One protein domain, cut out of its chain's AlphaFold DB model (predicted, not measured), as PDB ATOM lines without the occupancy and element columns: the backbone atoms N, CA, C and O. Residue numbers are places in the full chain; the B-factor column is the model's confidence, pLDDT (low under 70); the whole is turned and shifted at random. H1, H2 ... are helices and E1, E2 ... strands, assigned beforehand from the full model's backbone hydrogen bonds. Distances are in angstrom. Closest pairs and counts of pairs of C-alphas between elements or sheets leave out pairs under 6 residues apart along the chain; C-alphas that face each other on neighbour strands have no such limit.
ATOM      1  N   SER A  11       8.514   7.599  25.074       62.19
ATOM      2  CA  SER A  11       9.557   6.788  24.413       62.19
ATOM      3  C   SER A  11       9.690   5.342  24.924       62.19
ATOM      4  O   SER A  11      10.629   4.638  24.554       62.19
ATOM      5  N   GLN A  12       8.817   4.915  25.834       65.81
ATOM      6  CA  GLN A  12       8.683   3.530  26.305       65.81
ATOM      7  C   GLN A  12       7.232   3.036  26.169       65.81
ATOM      8  O   GLN A  12       6.902   1.956  26.653       65.81
ATOM      9  N   GLY A  13       6.375   3.838  25.525       64.69
ATOM     10  CA  GLY A  13       4.971   3.532  25.293       64.69
ATOM     11  C   GLY A  13       4.750   2.584  24.117       64.69
ATOM     12  O   GLY A  13       5.679   2.006  23.554       64.69
ATOM     13  N   GLU A  14       3.489   2.422  23.731       75.56
ATOM     14  CA  GLU A  14       3.121   1.602  22.581       75.56
ATOM     15  C   GLU A  14       3.532   2.276  21.262       75.56
ATOM     16  O   GLU A  14       3.419   3.493  21.078       75.56
ATOM     17  N   MET A  15       4.013   1.462  20.324       86.38
ATOM     18  CA  MET A  15       4.308   1.905  18.965       86.38
ATOM     19  C   MET A  15       3.001   2.199  18.221       86.38
ATOM     20  O   MET A  15       2.130   1.335  18.099       86.38
ATOM     21  N   ILE A  16       2.905   3.381  17.617       89.62
ATOM     22  CA  ILE A  16       1.844   3.717  16.669       89.62
ATOM     23  C   ILE A  16       2.194   3.050  15.336       89.62
ATOM     24  O   ILE A  16       2.966   3.577  14.535       89.62
ATOM     25  N   ALA A  17       1.644   1.852  15.126       91.19
ATOM     26  CA  ALA A  17       1.873   1.022  13.939       91.19
ATOM     27  C   ALA A  17       1.175   1.543  12.668       91.19
ATOM     28  O   ALA A  17       1.555   1.191  11.547       91.19
ATOM     29  N   ILE A  18       0.118   2.338  12.839       92.56
ATOM     30  CA  ILE A  18      -0.663   2.901  11.736       92.56
ATOM     31  C   ILE A  18       0.056   4.105  11.109       92.56
ATOM     32  O   ILE A  18       0.853   4.752  11.792       92.56
ATOM     33  N   PRO A  19      -0.220   4.442   9.835       92.88
ATOM     34  CA  PRO A  19       0.403   5.584   9.176       92.88
ATOM     35  C   PRO A  19       0.197   6.897   9.938       92.88
ATOM     36  O   PRO A  19      -0.938   7.326  10.150       92.88
ATOM     37  N   GLY A  20       1.297   7.549  10.318       93.88
ATOM     38  CA  GLY A  20       1.299   8.789  11.088       93.88
ATOM     39  C   GLY A  20       1.766   9.988  10.269       93.88
ATOM     40  O   GLY A  20       2.856   9.977   9.695       93.88
ATOM     41  N   LEU A  21       0.946  11.037  10.266       93.25
ATOM     42  CA  LEU A  21       1.294  12.363   9.763       93.25
ATOM     43  C   LEU A  21       1.424  13.310  10.957       93.25
ATOM     44  O   LEU A  21       0.430  13.622  11.612       93.25
ATOM     45  N   TRP A  22       2.651  13.734  11.240       93.25
ATOM     46  CA  TRP A  22       3.014  14.512  12.417       93.25
ATOM     47  C   TRP A  22       3.266  15.968  12.047       93.25
ATOM     48  O   TRP A  22       3.881  16.267  11.022       93.25
ATOM     49  N   PHE A  23       2.836  16.866  12.921       90.94
ATOM     50  CA  PHE A  23       2.983  18.304  12.770       90.94
ATOM     51  C   PHE A  23       3.555  18.873  14.058       90.94
ATOM     52  O   PHE A  23       3.043  18.563  15.129       90.94
ATOM     53  N   GLU A  24       4.608  19.678  13.954       91.00
ATOM     54  CA  GLU A  24       5.225  20.317  15.114       91.00
ATOM     55  C   GLU A  24       5.867  21.661  14.729       91.00
ATOM     56  O   GLU A  24       6.212  21.896  13.564       91.00
ATOM     57  N   SER A  25       6.013  22.555  15.706       90.12
ATOM     58  CA  SER A  25       6.631  23.872  15.554       90.12
ATOM     59  C   SER A  25       7.854  24.018  16.459       90.12
ATOM     60  O   SER A  25       7.834  23.600  17.606       90.12
ATOM     61  N   LEU A  26       8.931  24.639  15.973       90.38
ATOM     62  CA  LEU A  26      10.203  24.691  16.710       90.38
ATOM     63  C   LEU A  26      10.225  25.609  17.934       90.38
ATOM     64  O   LEU A  26      11.090  25.426  18.776       90.38
ATOM     65  N   TYR A  27       9.314  26.580  18.039       90.88
ATOM     66  CA  TYR A  27       9.156  27.403  19.244       90.88
ATOM     67  C   TYR A  27       7.943  26.949  20.076       90.88
ATOM     68  O   TYR A  27       7.408  27.720  20.869       90.88
ATOM     69  N   ASP A  28       7.474  25.714  19.864       89.19
ATOM     70  CA  ASP A  28       6.500  25.043  20.723       89.19
ATOM     71  C   ASP A  28       7.213  24.418  21.933       89.19
ATOM     72  O   ASP A  28       8.273  23.810  21.799       89.19
ATOM     73  N   ILE A  29       6.600  24.509  23.111       87.12
ATOM     74  CA  ILE A  29       7.060  23.843  24.334       87.12
ATOM     75  C   ILE A  29       7.151  22.310  24.190       87.12
ATOM     76  O   ILE A  29       7.940  21.673  24.890       87.12
ATOM     77  N   SER A  30       6.366  21.693  23.297       87.50
ATOM     78  CA  SER A  30       6.388  20.243  23.060       87.50
ATOM     79  C   SER A  30       7.411  19.786  22.024       87.50
ATOM     80  O   SER A  30       7.612  18.573  21.895       87.50
ATOM     81  N   ALA A  31       8.083  20.707  21.322       87.94
ATOM     82  CA  ALA A  31       8.868  20.407  20.124       87.94
ATOM     83  C   ALA A  31       9.845  19.239  20.317       87.94
ATOM     84  O   ALA A  31       9.853  18.275  19.546       87.94
ATOM     85  N   ARG A  32      10.629  19.272  21.400       84.69
ATOM     86  CA  ARG A  32      11.621  18.230  21.714       84.69
ATOM     87  C   ARG A  32      10.987  16.883  22.011       84.69
ATOM     88  O   ARG A  32      11.455  15.866  21.505       84.69
ATOM     89  N   SER A  33       9.942  16.864  22.835       85.69
ATOM     90  CA  SER A  33       9.260  15.625  23.213       85.69
ATOM     91  C   SER A  33       8.553  14.980  22.024       85.69
ATOM     92  O   SER A  33       8.675  13.770  21.833       85.69
ATOM     93  N   SER A  34       7.882  15.780  21.191       89.56
ATOM     94  CA  SER A  34       7.213  15.306  19.979       89.56
ATOM     95  C   SER A  34       8.215  14.737  18.984       89.56
ATOM     96  O   SER A  34       7.994  13.660  18.433       89.56
ATOM     97  N   LEU A  35       9.350  15.414  18.794       89.94
ATOM     98  CA  LEU A  35      10.403  14.954  17.897       89.94
ATOM     99  C   LEU A  35      11.066  13.667  18.392       89.94
ATOM    100  O   LEU A  35      11.261  12.736  17.612       89.94
ATOM    101  N   ALA A  36      11.369  13.586  19.690       87.88
ATOM    102  CA  ALA A  36      11.933  12.387  20.301       87.88
ATOM    103  C   ALA A  36      10.981  11.189  20.175       87.88
ATOM    104  O   ALA A  36      11.420  10.085  19.839       87.88
ATOM    105  N   TYR A  37       9.680  11.398  20.400       89.88
ATOM    106  CA  TYR A  37       8.697  10.333  20.239       89.88
ATOM    107  C   TYR A  37       8.513   9.929  18.777       89.88
ATOM    108  O   TYR A  37       8.482   8.735  18.481       89.88
ATOM    109  N   PHE A  38       8.459  10.892  17.854       92.00
ATOM    110  CA  PHE A  38       8.403  10.605  16.425       92.00
ATOM    111  C   PHE A  38       9.594   9.767  15.969       92.00
ATOM    112  O   PHE A  38       9.394   8.752  15.307       92.00
ATOM    113  N   GLU A  39      10.818  10.145  16.346       90.62
ATOM    114  CA  GLU A  39      12.013   9.399  15.952       90.62
ATOM    115  C   GLU A  39      12.028   7.988  16.542       90.62
ATOM    116  O   GLU A  39      12.293   7.017  15.827       90.62
ATOM    117  N   TRP A  40      11.657   7.841  17.818       90.25
ATOM    118  CA  TRP A  40      11.496   6.526  18.434       90.25
ATOM    119  C   TRP A  40      10.448   5.675  17.695       90.25
ATOM    120  O   TRP A  40      10.728   4.533  17.324       90.25
ATOM    121  N   ASN A  41       9.268   6.238  17.415       91.56
ATOM    122  CA  ASN A  41       8.160   5.531  16.772       91.56
ATOM    123  C   ASN A  41       8.476   5.164  15.314       91.56
ATOM    124  O   ASN A  41       8.165   4.062  14.860       91.56
ATOM    125  N   ARG A  42       9.123   6.070  14.576       91.62
ATOM    126  CA  ARG A  42       9.589   5.845  13.205       91.62
ATOM    127  C   ARG A  42      10.641   4.742  13.165       91.62
ATOM    128  O   ARG A  42      10.534   3.840  12.338       91.62
ATOM    129  N   ALA A  43      11.620   4.768  14.070       89.88
ATOM    130  CA  ALA A  43      12.641   3.728  14.164       89.88
ATOM    131  C   ALA A  43      12.054   2.360  14.552       89.88
ATOM    132  O   ALA A  43      12.506   1.337  14.040       89.88
ATOM    133  N   ALA A  44      11.044   2.329  15.428       90.31
ATOM    134  CA  ALA A  44      10.322   1.105  15.771       90.31
ATOM    135  C   ALA A  44       9.562   0.536  14.559       90.31
ATOM    136  O   ALA A  44       9.710  -0.641  14.248       90.31
ATOM    137  N   ASN A  45       8.841   1.381  13.815       92.81
ATOM    138  CA  ASN A  45       8.136   0.979  12.595       92.81
ATOM    139  C   ASN A  45       9.091   0.495  11.488       92.81
ATOM    140  O   ASN A  45       8.799  -0.493  10.819       92.81
ATOM    141  N   ALA A  46      10.257   1.130  11.332       90.50
ATOM    142  CA  ALA A  46      11.248   0.737  10.332       90.50
ATOM    143  C   ALA A  46      11.800  -0.686  10.546       90.50
ATOM    144  O   ALA A  46      12.155  -1.342   9.572       90.50
ATOM    145  N   LYS A  47      11.845  -1.185  11.790       91.25
ATOM    146  CA  LYS A  47      12.236  -2.579  12.094       91.25
ATOM    147  C   LYS A  47      11.206  -3.608  11.626       91.25
ATOM    148  O   LYS A  47      11.555  -4.765  11.439       91.25
ATOM    149  N   GLU A  48       9.966  -3.171  11.438       92.94
ATOM    150  CA  GLU A  48       8.837  -3.971  10.959       92.94
ATOM    151  C   GLU A  48       8.560  -3.721   9.463       92.94
ATOM    152  O   GLU A  48       7.445  -3.953   8.995       92.94
ATOM    153  N   ASP A  49       9.538  -3.169   8.729       90.94
ATOM    154  CA  ASP A  49       9.436  -2.761   7.319       90.94
ATOM    155  C   ASP A  49       8.286  -1.772   7.029       90.94
ATOM    156  O   ASP A  49       7.753  -1.691   5.918       90.94
ATOM    157  N   ARG A  50       7.899  -0.964   8.027       90.19
ATOM    158  CA  ARG A  50       6.883   0.087   7.885       90.19
ATOM    159  C   ARG A  50       7.547   1.445   7.718       90.19
ATOM    160  O   ARG A  50       8.060   2.024   8.672       90.19
ATOM    161  N   ASN A  51       7.467   2.001   6.512       85.56
ATOM    162  CA  ASN A  51       7.857   3.385   6.239       85.56
ATOM    163  C   ASN A  51       6.616   4.279   6.096       85.56
ATOM    164  O   ASN A  51       6.218   4.651   4.994       85.56
ATOM    165  N   ASN A  52       5.939   4.536   7.216       89.19
ATOM    166  CA  ASN A  52       4.619   5.175   7.239       89.19
ATOM    167  C   ASN A  52       4.508   6.347   8.228       89.19
ATOM    168  O   ASN A  52       3.396   6.784   8.513       89.19
ATOM    169  N   GLN A  53       5.628   6.842   8.755       93.44
ATOM    170  CA  GLN A  53       5.671   7.962   9.695       93.44
ATOM    171  C   GLN A  53       6.374   9.145   9.034       93.44
ATOM    172  O   GLN A  53       7.549   9.039   8.687       93.44
ATOM    173  N   VAL A  54       5.673  10.266   8.878       94.25
ATOM    174  CA  VAL A  54       6.237  11.489   8.287       94.25
ATOM    175  C   VAL A  54       5.951  12.692   9.170       94.25
ATOM    176  O   VAL A  54       4.884  12.783   9.775       94.25
ATOM    177  N   MET A  55       6.901  13.617   9.245       93.88
ATOM    178  CA  MET A  55       6.845  14.784  10.110       93.88
ATOM    179  C   MET A  55       7.045  16.079   9.339       93.88
ATOM    180  O   MET A  55       7.889  16.219   8.450       93.88
ATOM    181  N   ARG A  56       6.270  17.073   9.751       92.00
ATOM    182  CA  ARG A  56       6.307  18.425   9.239       92.00
ATOM    183  C   ARG A  56       6.684  19.388  10.359       92.00
ATOM    184  O   ARG A  56       5.949  19.514  11.332       92.00
ATOM    185  N   LEU A  57       7.818  20.066  10.181       91.94
ATOM    186  CA  LEU A  57       8.389  20.998  11.155       91.94
ATOM    187  C   LEU A  57       8.293  22.436  10.652       91.94
ATOM    188  O   LEU A  57       8.866  22.755   9.613       91.94
ATOM    189  N   THR A  58       7.600  23.306  11.377       91.25
ATOM    190  CA  THR A  58       7.504  24.745  11.073       91.25
ATOM    191  C   THR A  58       8.249  25.591  12.114       91.25
ATOM    192  O   THR A  58       8.661  25.084  13.153       91.25
ATOM    193  N   GLN A  59       8.437  26.888  11.864       89.69
ATOM    194  CA  GLN A  59       9.016  27.839  12.835       89.69
ATOM    195  C   GLN A  59       7.932  28.720  13.458       89.69
ATOM    196  O   GLN A  59       7.957  29.946  13.379       89.69
ATOM    197  N   GLY A  60       6.947  28.061  14.052       87.69
ATOM    198  CA  GLY A  60       5.873  28.685  14.809       87.69
ATOM    199  C   GLY A  60       6.011  28.442  16.313       87.69
ATOM    200  O   GLY A  60       6.913  27.734  16.749       87.69
ATOM    201  N   GLY A  61       5.094  29.017  17.087       86.62
ATOM    202  CA  GLY A  61       4.922  28.726  18.515       86.62
ATOM    203  C   GLY A  61       3.691  27.858  18.813       86.62
ATOM    204  O   GLY A  61       3.010  27.419  17.881       86.62
ATOM    205  N   HIS A  62       3.346  27.652  20.086       83.75
ATOM    206  CA  HIS A  62       2.466  26.547  20.507       83.75
ATOM    207  C   HIS A  62       1.091  26.509  19.816       83.75
ATOM    208  O   HIS A  62       0.614  25.510  19.287       83.75
ATOM    209  N   CYS A  63       0.442  27.668  19.739       73.69
ATOM    210  CA  CYS A  63      -0.891  27.804  19.157       73.69
ATOM    211  C   CYS A  63      -0.879  28.280  17.697       73.69
ATOM    212  O   CYS A  63      -1.879  28.849  17.243       73.69
ATOM    213  N   SER A  64       0.242  28.141  16.986       70.50
ATOM    214  CA  SER A  64       0.446  28.756  15.668       70.50
ATOM    215  C   SER A  64       0.212  27.834  14.476       70.50
ATOM    216  O   SER A  64      -0.069  28.339  13.388       70.50
ATOM    217  N   PHE A  65       0.284  26.518  14.687       68.31
ATOM    218  CA  PHE A  65       0.281  25.544  13.604       68.31
ATOM    219  C   PHE A  65      -1.003  25.621  12.764       68.31
ATOM    220  O   PHE A  65      -2.110  25.551  13.307       68.31
ATOM    221  N   GLY A  66      -0.870  25.800  11.444       59.28
ATOM    222  CA  GLY A  66      -1.999  25.834  10.510       59.28
ATOM    223  C   GLY A  66      -2.992  26.983  10.727       59.28
ATOM    224  O   GLY A  66      -4.040  27.028  10.080       59.28
ATOM    225  N   LYS A  67      -2.707  27.939  11.625       58.72
ATOM    226  CA  LYS A  67      -3.522  29.149  11.746       58.72
ATOM    227  C   LYS A  67      -3.086  30.131  10.673       58.72
ATOM    228  O   LYS A  67      -1.966  30.638  10.707       58.72
ATOM    229  N   ASN A  68      -4.043  30.529   9.833       51.94
ATOM    230  CA  ASN A  68      -3.926  31.557   8.789       51.94
ATOM    231  C   ASN A  68      -3.267  32.886   9.225       51.94
ATOM    232  O   ASN A  68      -3.065  33.746   8.378       51.94
ATOM    233  N   LYS A  69      -2.982  33.115  10.516       55.44
ATOM    234  CA  LYS A  69      -2.357  34.335  11.045       55.44
ATOM    235  C   LYS A  69      -0.827  34.285  11.177       55.44
ATOM    236  O   LYS A  69      -0.244  35.358  11.243       55.44
ATOM    237  N   LYS A  70      -0.189  33.107  11.263       60.78
ATOM    238  CA  LYS A  70       1.273  33.001  11.488       60.78
ATOM    239  C   LYS A  70       2.049  32.405  10.300       60.78
ATOM    240  O   LYS A  70       3.205  32.760  10.141       60.78
ATOM    241  N   GLU A  71       1.421  31.599   9.440       75.56
ATOM    242  CA  GLU A  71       2.050  31.035   8.228       75.56
ATOM    243  C   GLU A  71       1.502  31.719   6.964       75.56
ATOM    244  O   GLU A  71       0.588  31.239   6.292       75.56
ATOM    245  N   GLN A  72       2.031  32.905   6.684       81.50
ATOM    246  CA  GLN A  72       1.653  33.792   5.584       81.50
ATOM    247  C   GLN A  72       2.847  34.085   4.658       81.50
ATOM    248  O   GLN A  72       3.974  33.651   4.894       81.50
ATOM    249  N   GLU A  73       2.602  34.871   3.609       85.88
ATOM    250  CA  GLU A  73       3.630  35.342   2.668       85.88
ATOM    251  C   GLU A  73       4.734  36.181   3.342       85.88
ATOM    252  O   GLU A  73       5.886  36.174   2.913       85.88
ATOM    253  N   HIS A  74       4.392  36.863   4.437       87.44
ATOM    254  CA  HIS A  74       5.311  37.657   5.253       87.44
ATOM    255  C   HIS A  74       5.170  37.251   6.719       87.44
ATOM    256  O   HIS A  74       4.509  37.918   7.515       87.44
ATOM    257  N   SER A  75       5.729  36.091   7.047       89.62
ATOM    258  CA  SER A  75       5.655  35.520   8.389       89.62
ATOM    259  C   SER A  75       6.794  35.999   9.274       89.62
ATOM    260  O   SER A  75       7.914  36.211   8.805       89.62
ATOM    261  N   LYS A  76       6.509  36.071  10.574       91.19
ATOM    262  CA  LYS A  76       7.489  36.336  11.624       91.19
ATOM    263  C   LYS A  76       7.207  35.502  12.870       91.19
ATOM    264  O   LYS A  76       6.058  35.122  13.118       91.19
ATOM    265  N   ILE A  77       8.238  35.284  13.676       90.62
ATOM    266  CA  ILE A  77       8.139  34.657  14.995       90.62
ATOM    267  C   ILE A  77       8.871  35.536  16.010       90.62
ATOM    268  O   ILE A  77      10.074  35.738  15.903       90.62
ATOM    269  N   GLY A  78       8.132  36.127  16.949       91.62
ATOM    270  CA  GLY A  78       8.632  37.273  17.715       91.62
ATOM    271  C   GLY A  78       9.013  38.438  16.790       91.62
ATOM    272  O   GLY A  78       8.179  38.924  16.017       91.62
ATOM    273  N   ASP A  79      10.278  38.842  16.856       94.38
ATOM    274  CA  ASP A  79      10.887  39.897  16.038       94.38
ATOM    275  C   ASP A  79      11.629  39.346  14.804       94.38
ATOM    276  O   ASP A  79      12.108  40.113  13.964       94.38
ATOM    277  N   LEU A  80      11.745  38.018  14.684       94.56
ATOM    278  CA  LEU A  80      12.458  37.365  13.592       94.56
ATOM    279  C   LEU A  80      11.581  37.240  12.343       94.56
ATOM    280  O   LEU A  80      10.575  36.529  12.341       94.56
ATOM    281  N   GLU A  81      12.021  37.860  11.251       94.12
ATOM    282  CA  GLU A  81      11.415  37.701   9.928       94.12
ATOM    283  C   GLU A  81      11.736  36.323   9.332       94.12
ATOM    284  O   GLU A  81      12.898  35.905   9.254       94.12
ATOM    285  N   LEU A  82      10.696  35.625   8.877       92.25
ATOM    286  CA  LEU A  82      10.782  34.269   8.333       92.25
ATOM    287  C   LEU A  82      10.542  34.226   6.818       92.25
ATOM    288  O   LEU A  82      11.088  33.354   6.144       92.25
ATOM    289  N   GLY A  83       9.801  35.185   6.260       92.12
ATOM    290  CA  GLY A  83       9.432  35.207   4.839       92.12
ATOM    291  C   GLY A  83       8.174  34.385   4.545       92.12
ATOM    292  O   GLY A  83       7.286  34.295   5.395       92.12
ATOM    293  N   ASP A  84       8.082  33.806   3.343       91.38
ATOM    294  CA  ASP A  84       6.893  33.057   2.915       91.38
ATOM    295  C   ASP A  84       6.869  31.647   3.518       91.38
ATOM    296  O   ASP A  84       7.542  30.725   3.056       91.38
ATOM    297  N   MET A  85       6.068  31.476   4.565       89.31
ATOM    298  CA  MET A  85       5.875  30.186   5.227       89.31
ATOM    299  C   MET A  85       4.660  29.425   4.698       89.31
ATOM    300  O   MET A  85       4.298  28.397   5.265       89.31
ATOM    301  N   ARG A  86       3.987  29.890   3.638       88.12
ATOM    302  CA  ARG A  86       2.772  29.217   3.168       88.12
ATOM    303  C   ARG A  86       3.081  27.796   2.717       88.12
ATOM    304  O   ARG A  86       3.913  27.534   1.842       88.12
ATOM    305  N   TYR A  87       2.322  26.860   3.265       84.69
ATOM    306  CA  TYR A  87       2.355  25.468   2.865       84.69
ATOM    307  C   TYR A  87       0.944  24.895   2.839       84.69
ATOM    308  O   TYR A  87       0.100  25.269   3.650       84.69
ATOM    309  N   ASP A  88       0.672  24.010   1.882       84.06
ATOM    310  CA  ASP A  88      -0.659  23.429   1.716       84.06
ATOM    311  C   ASP A  88      -0.860  22.251   2.679       84.06
ATOM    312  O   ASP A  88      -0.822  21.079   2.303       84.06
ATOM    313  N   PHE A  89      -1.022  22.570   3.964       83.06
ATOM    314  CA  PHE A  89      -1.235  21.570   5.013       83.06
ATOM    315  C   PHE A  89      -2.541  20.799   4.822       83.06
ATOM    316  O   PHE A  89      -2.600  19.605   5.110       83.06
ATOM    317  N   VAL A  90      -3.581  21.473   4.321       85.00
ATOM    318  CA  VAL A  90      -4.886  20.852   4.073       85.00
ATOM    319  C   VAL A  90      -4.774  19.854   2.928       85.00
ATOM    320  O   VAL A  90      -5.182  18.708   3.100       85.00
ATOM    321  N   GLY A  91      -4.169  20.247   1.802       85.81
ATOM    322  CA  GLY A  91      -3.890  19.344   0.688       85.81
ATOM    323  C   GLY A  91      -3.042  18.152   1.124       85.81
ATOM    324  O   GLY A  91      -3.425  17.012   0.876       85.81
ATOM    325  N   MET A  92      -1.969  18.386   1.890       86.12
ATOM    326  CA  MET A  92      -1.118  17.315   2.425       86.12
ATOM    327  C   MET A  92      -1.896  16.321   3.303       86.12
ATOM    328  O   MET A  92      -1.737  15.109   3.150       86.12
ATOM    329  N   ALA A  93      -2.743  16.807   4.214       88.12
ATOM    330  CA  ALA A  93      -3.560  15.944   5.066       88.12
ATOM    331  C   ALA A  93      -4.596  15.154   4.249       88.12
ATOM    332  O   ALA A  93      -4.775  13.955   4.469       88.12
ATOM    333  N   VAL A  94      -5.249  15.796   3.274       88.62
ATOM    334  CA  VAL A  94      -6.201  15.140   2.365       88.62
ATOM    335  C   VAL A  94      -5.513  14.058   1.532       88.62
ATOM    336  O   VAL A  94      -6.036  12.947   1.439       88.62
ATOM    337  N   ASP A  95      -4.334  14.335   0.978       87.31
ATOM    338  CA  ASP A  95      -3.542  13.371   0.208       87.31
ATOM    339  C   ASP A  95      -3.097  12.185   1.069       87.31
ATOM    340  O   ASP A  95      -3.178  11.033   0.633       87.31
ATOM    341  N   TRP A  96      -2.689  12.443   2.315       90.56
ATOM    342  CA  TRP A  96      -2.350  11.397   3.279       90.56
ATOM    343  C   TRP A  96      -3.539  10.473   3.549       90.56
ATOM    344  O   TRP A  96      -3.429   9.250   3.436       90.56
ATOM    345  N   PHE A  97      -4.704  11.050   3.836       91.19
ATOM    346  CA  PHE A  97      -5.930  10.296   4.066       91.19
ATOM    347  C   PHE A  97      -6.395   9.527   2.830       91.19
ATOM    348  O   PHE A  97      -6.792   8.370   2.949       91.19
ATOM    349  N   ASN A  98      -6.329  10.131   1.643       90.00
ATOM    350  CA  ASN A  98      -6.681   9.452   0.399       90.00
ATOM    351  C   ASN A  98      -5.782   8.230   0.170       90.00
ATOM    352  O   ASN A  98      -6.311   7.151  -0.085       90.00
ATOM    353  N   ARG A  99      -4.459   8.361   0.346       88.88
ATOM    354  CA  ARG A  99      -3.512   7.245   0.192       88.88
ATOM    355  C   ARG A  99      -3.856   6.056   1.088       88.88
ATOM    356  O   ARG A  99      -3.855   4.923   0.621       88.88
ATOM    357  N   TRP A 100      -4.116   6.303   2.371       89.44
ATOM    358  CA  TRP A 100      -4.237   5.225   3.356       89.44
ATOM    359  C   TRP A 100      -5.668   4.719   3.566       89.44
ATOM    360  O   TRP A 100      -5.846   3.588   4.010       89.44
ATOM    361  N   MET A 101      -6.691   5.518   3.242       92.19
ATOM    362  CA  MET A 101      -8.099   5.159   3.476       92.19
ATOM    363  C   MET A 101      -8.917   4.956   2.196       92.19
ATOM    364  O   MET A 101     -10.050   4.479   2.276       92.19
ATOM    365  N   LYS A 102      -8.389   5.303   1.015       90.06
ATOM    366  CA  LYS A 102      -9.076   5.125  -0.274       90.06
ATOM    367  C   LYS A 102      -8.174   4.388  -1.271       90.06
ATOM    368  O   LYS A 102      -7.654   5.015  -2.187       90.06
ATOM    369  N   PRO A 103      -8.016   3.059  -1.154       76.19
ATOM    370  CA  PRO A 103      -7.105   2.282  -2.005       76.19
ATOM    371  C   PRO A 103      -7.428   2.352  -3.510       76.19
ATOM    372  O   PRO A 103      -6.573   2.071  -4.343       76.19
ATOM    373  N   GLN A 104      -8.653   2.737  -3.878       84.50
ATOM    374  CA  GLN A 104      -9.070   2.975  -5.261       84.50
ATOM    375  C   GLN A 104      -8.580   4.313  -5.838       84.50
ATOM    376  O   GLN A 104      -8.644   4.518  -7.049       84.50
ATOM    377  N   VAL A 105      -8.138   5.241  -4.987       81.19
ATOM    378  CA  VAL A 105      -7.545   6.512  -5.396       81.19
ATOM    379  C   VAL A 105      -6.044   6.292  -5.484       81.19
ATOM    380  O   VAL A 105      -5.374   6.130  -4.466       81.19
ATOM    381  N   GLN A 106      -5.513   6.278  -6.707       75.19
ATOM    382  CA  GLN A 106      -4.066   6.270  -6.888       75.19
ATOM    383  C   GLN A 106      -3.476   7.528  -6.236       75.19
ATOM    384  O   GLN A 106      -4.021   8.618  -6.446       75.19
ATOM    385  N   PRO A 107      -2.403   7.406  -5.434       70.62
ATOM    386  CA  PRO A 107      -1.748   8.568  -4.859       70.62
ATOM    387  C   PRO A 107      -1.331   9.535  -5.967       70.62
ATOM    388  O   PRO A 107      -0.734   9.125  -6.959       70.62
ATOM    389  N   VAL A 108      -1.646  10.818  -5.796       68.81
ATOM    390  CA  VAL A 108      -1.304  11.858  -6.781       68.81
ATOM    391  C   VAL A 108       0.212  12.095  -6.835       68.81
ATOM    392  O   VAL A 108       0.739  12.467  -7.877       68.81
ATOM    393  N   ASN A 109       0.906  11.832  -5.723       71.75
ATOM    394  CA  ASN A 109       2.346  12.010  -5.544       71.75
ATOM    395  C   ASN A 109       2.974  10.752  -4.922       71.75
ATOM    396  O   ASN A 109       2.261   9.907  -4.372       71.75
ATOM    397  N   ASP A 110       4.304  10.653  -4.930       79.62
ATOM    398  CA  ASP A 110       5.043   9.646  -4.158       79.62
ATOM    399  C   ASP A 110       4.873   9.846  -2.638       79.62
ATOM    400  O   ASP A 110       4.278  10.827  -2.168       79.62
ATOM    401  N   MET A 111       5.342   8.877  -1.843       80.69
ATOM    402  CA  MET A 111       5.440   9.068  -0.392       80.69
ATOM    403  C   MET A 111       6.348  10.272  -0.101       80.69
ATOM    404  O   MET A 111       7.426  10.365  -0.690       80.69
ATOM    405  N   PRO A 112       5.937  11.199   0.782       83.12
ATOM    406  CA  PRO A 112       6.787  12.323   1.134       83.12
ATOM    407  C   PRO A 112       8.011  11.841   1.918       83.12
ATOM    408  O   PRO A 112       7.956  10.810   2.591       83.12
ATOM    409  N   SER A 113       9.096  12.618   1.860       89.00
ATOM    410  CA  SER A 113      10.245  12.424   2.746       89.00
ATOM    411  C   SER A 113       9.818  12.416   4.213       89.00
ATOM    412  O   SER A 113       8.854  13.090   4.594       89.00
ATOM    413  N   ASN A 114      10.568  11.691   5.046       91.88
ATOM    414  CA  ASN A 114      10.252  11.537   6.473       91.88
ATOM    415  C   ASN A 114      10.148  12.881   7.199       91.88
ATOM    416  O   ASN A 114       9.373  13.005   8.142       91.88
ATOM    417  N   TYR A 115      10.895  13.881   6.736       92.88
ATOM    418  CA  TYR A 115      10.839  15.255   7.189       92.88
ATOM    419  C   TYR A 115      10.570  16.194   6.031       92.88
ATOM    420  O   TYR A 115      11.209  16.131   4.980       92.88
ATOM    421  N   THR A 116       9.684  17.151   6.272       92.38
ATOM    422  CA  THR A 116       9.676  18.404   5.524       92.38
ATOM    423  C   THR A 116       9.750  19.542   6.548       92.38
ATOM    424  O   THR A 116       8.829  19.690   7.351       92.38
ATOM    425  N   ALA A 117      10.795  20.370   6.541       93.31
ATOM    426  CA  ALA A 117      11.096  21.322   7.619       93.31
ATOM    427  C   ALA A 117      11.325  22.754   7.122       93.31
ATOM    428  O   ALA A 117      11.929  22.954   6.074       93.31
ATOM    429  N   PHE A 118      10.821  23.760   7.838       93.44
ATOM    430  CA  PHE A 118      11.068  25.163   7.500       93.44
ATOM    431  C   PHE A 118      12.446  25.570   8.007       93.44
ATOM    432  O   PHE A 118      12.741  25.411   9.196       93.44
ATOM    433  N   VAL A 119      13.281  26.117   7.129       94.06
ATOM    434  CA  VAL A 119      14.671  26.484   7.457       94.06
ATOM    435  C   VAL A 119      14.895  28.001   7.475       94.06
ATOM    436  O   VAL A 119      15.999  28.460   7.747       94.06
ATOM    437  N   GLY A 120      13.852  28.806   7.262       93.00
ATOM    438  CA  GLY A 120      13.945  30.267   7.207       93.00
ATOM    439  C   GLY A 120      13.953  30.811   5.781       93.00
ATOM    440  O   GLY A 120      14.080  30.068   4.813       93.00
ATOM    441  N   TYR A 121      13.790  32.129   5.653       92.62
ATOM    442  CA  TYR A 121      13.827  32.866   4.381       92.62
ATOM    443  C   TYR A 121      12.880  32.340   3.291       92.62
ATOM    444  O   TYR A 121      13.198  32.388   2.103       92.62
ATOM    445  N   GLY A 122      11.711  31.844   3.689       91.38
ATOM    446  CA  GLY A 122      10.731  31.247   2.781       91.38
ATOM    447  C   GLY A 122      11.134  29.884   2.207       91.38
ATOM    448  O   GLY A 122      10.539  29.424   1.233       91.38
ATOM    449  N   GLN A 123      12.153  29.233   2.775       92.19
ATOM    450  CA  GLN A 123      12.675  27.966   2.279       92.19
ATOM    451  C   GLN A 123      12.248  26.790   3.158       92.19
ATOM    452  O   GLN A 123      12.234  26.850   4.391       92.19
ATOM    453  N   TRP A 124      11.935  25.688   2.482       91.25
ATOM    454  CA  TRP A 124      11.598  24.407   3.083       91.25
ATOM    455  C   TRP A 124      12.612  23.354   2.635       91.25
ATOM    456  O   TRP A 124      12.985  23.301   1.468       91.25
ATOM    457  N   LEU A 125      13.033  22.514   3.570       91.75
ATOM    458  CA  LEU A 125      13.905  21.365   3.373       91.75
ATOM    459  C   LEU A 125      13.071  20.079   3.356       91.75
ATOM    460  O   LEU A 125      12.100  19.964   4.103       91.75
ATOM    461  N   GLN A 126      13.477  19.100   2.549       91.88
ATOM    462  CA  GLN A 126      13.015  17.711   2.623       91.88
ATOM    463  C   GLN A 126      14.190  16.817   3.007       91.88
ATOM    464  O   GLN A 126      15.250  16.932   2.397       91.88
ATOM    465  N   ALA A 127      13.995  15.927   3.977       90.44
ATOM    466  CA  ALA A 127      15.029  15.005   4.435       90.44
ATOM    467  C   ALA A 127      14.419  13.672   4.882       90.44
ATOM    468  O   ALA A 127      13.352  13.639   5.487       90.44
ATOM    469  N   ASP A 128      15.110  12.559   4.644       88.19
ATOM    470  CA  ASP A 128      14.647  11.239   5.103       88.19
ATOM    471  C   ASP A 128      15.172  10.875   6.498       88.19
ATOM    472  O   ASP A 128      14.749   9.885   7.101       88.19
TER     473      ASP A 128
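This is residues 11 to 128 of the 347 residues of the protein "PepX_C domain-containing protein" of Kangiella sp (UniProt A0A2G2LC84). A twisted sheet of four strands has one helix running along each face, H1 over E1 and E2 and H2 over E1, while the E5 and E6 end of the sheet has no named helix over it. A small two-stranded hairpin, E3 and E4, sits at one end of the sheet, close to the ends of E2 and E5. The printed part has 118 residues, with elements in the order E1, H1, E2, E3, E4, H2, E5, E6; the larger sheet has the order E1, E2, E5, E6 and is mixed, and the class is mixed, helices and strands. The whole is compact, with a radius of gyration of the C-alphas of 15.1 A and spans of 44 by 36 by 22 A.

E1, residues 20 to 27, is an edge strand and the parallel neighbour of E2, residues 53 to 61, with N 22 and O 54 within hydrogen-bond range at 2.8 A. Between them comes H1, residues 31 to 47; E1, H1 and E2 form a strand-helix-strand unit, two parallel neighbour strands joined through a helix, with a right-handed crossover. H1 is on the sheet at a height of 9.0 A, over E2 and only just over E1, on which 3 of its C-alphas fall; it runs along the strands, at 7 degrees to E2 on the local plane. The closest C-alphas of H1 and E2 are those of Arg 42 and Gln 53, 5.7 A apart. E2 bends by 63 degrees at residue 58. E3, residues 75 to 77, and E4, residues 80 to 83, form a hairpin, with N 77 and O 80 within hydrogen-bond range at 3.0 A. The closest C-alphas of E2 and E3 are those of Gly 60 and Ile 77, 6.4 A apart. H2, residues 89 to 101, is on the opposite face from H1, over E1 and along it at 1 degrees on the local plane, which is fitted to only just enough C-alphas, 6. H1 and H2 are apart. E5, residues 115 to 120, is the parallel neighbour of E2, with N 118 and O 57 at 2.8 A, and forms a hairpin with E6, residues 123 to 127, where N 117 and O 125 are 2.8 A apart. In H1 and H2 every O i to N i+4 pair is within hydrogen-bond range.

E1 begins at C-alpha 20, (1.299, 8.789, 11.088), and is 21.8 A long. H1 measures 24.6 A, E2 22.6 A and H2 17.9 A from first to last C-alpha. E5 measures 15.3 A, and E6 ends at C-alpha 127, (15.029, 15.005, 4.435).

The two C-alphas farthest apart, those of Asp 79 and Gln 104, are 47.1 A apart. The printed part has no cut. The links from E2 to E3 and from H2 to E5 are long, 13 residues each. The mean pLDDT of the printed part is 86.2; residues 11 to 13, 65 to 70 and 108 are under 70.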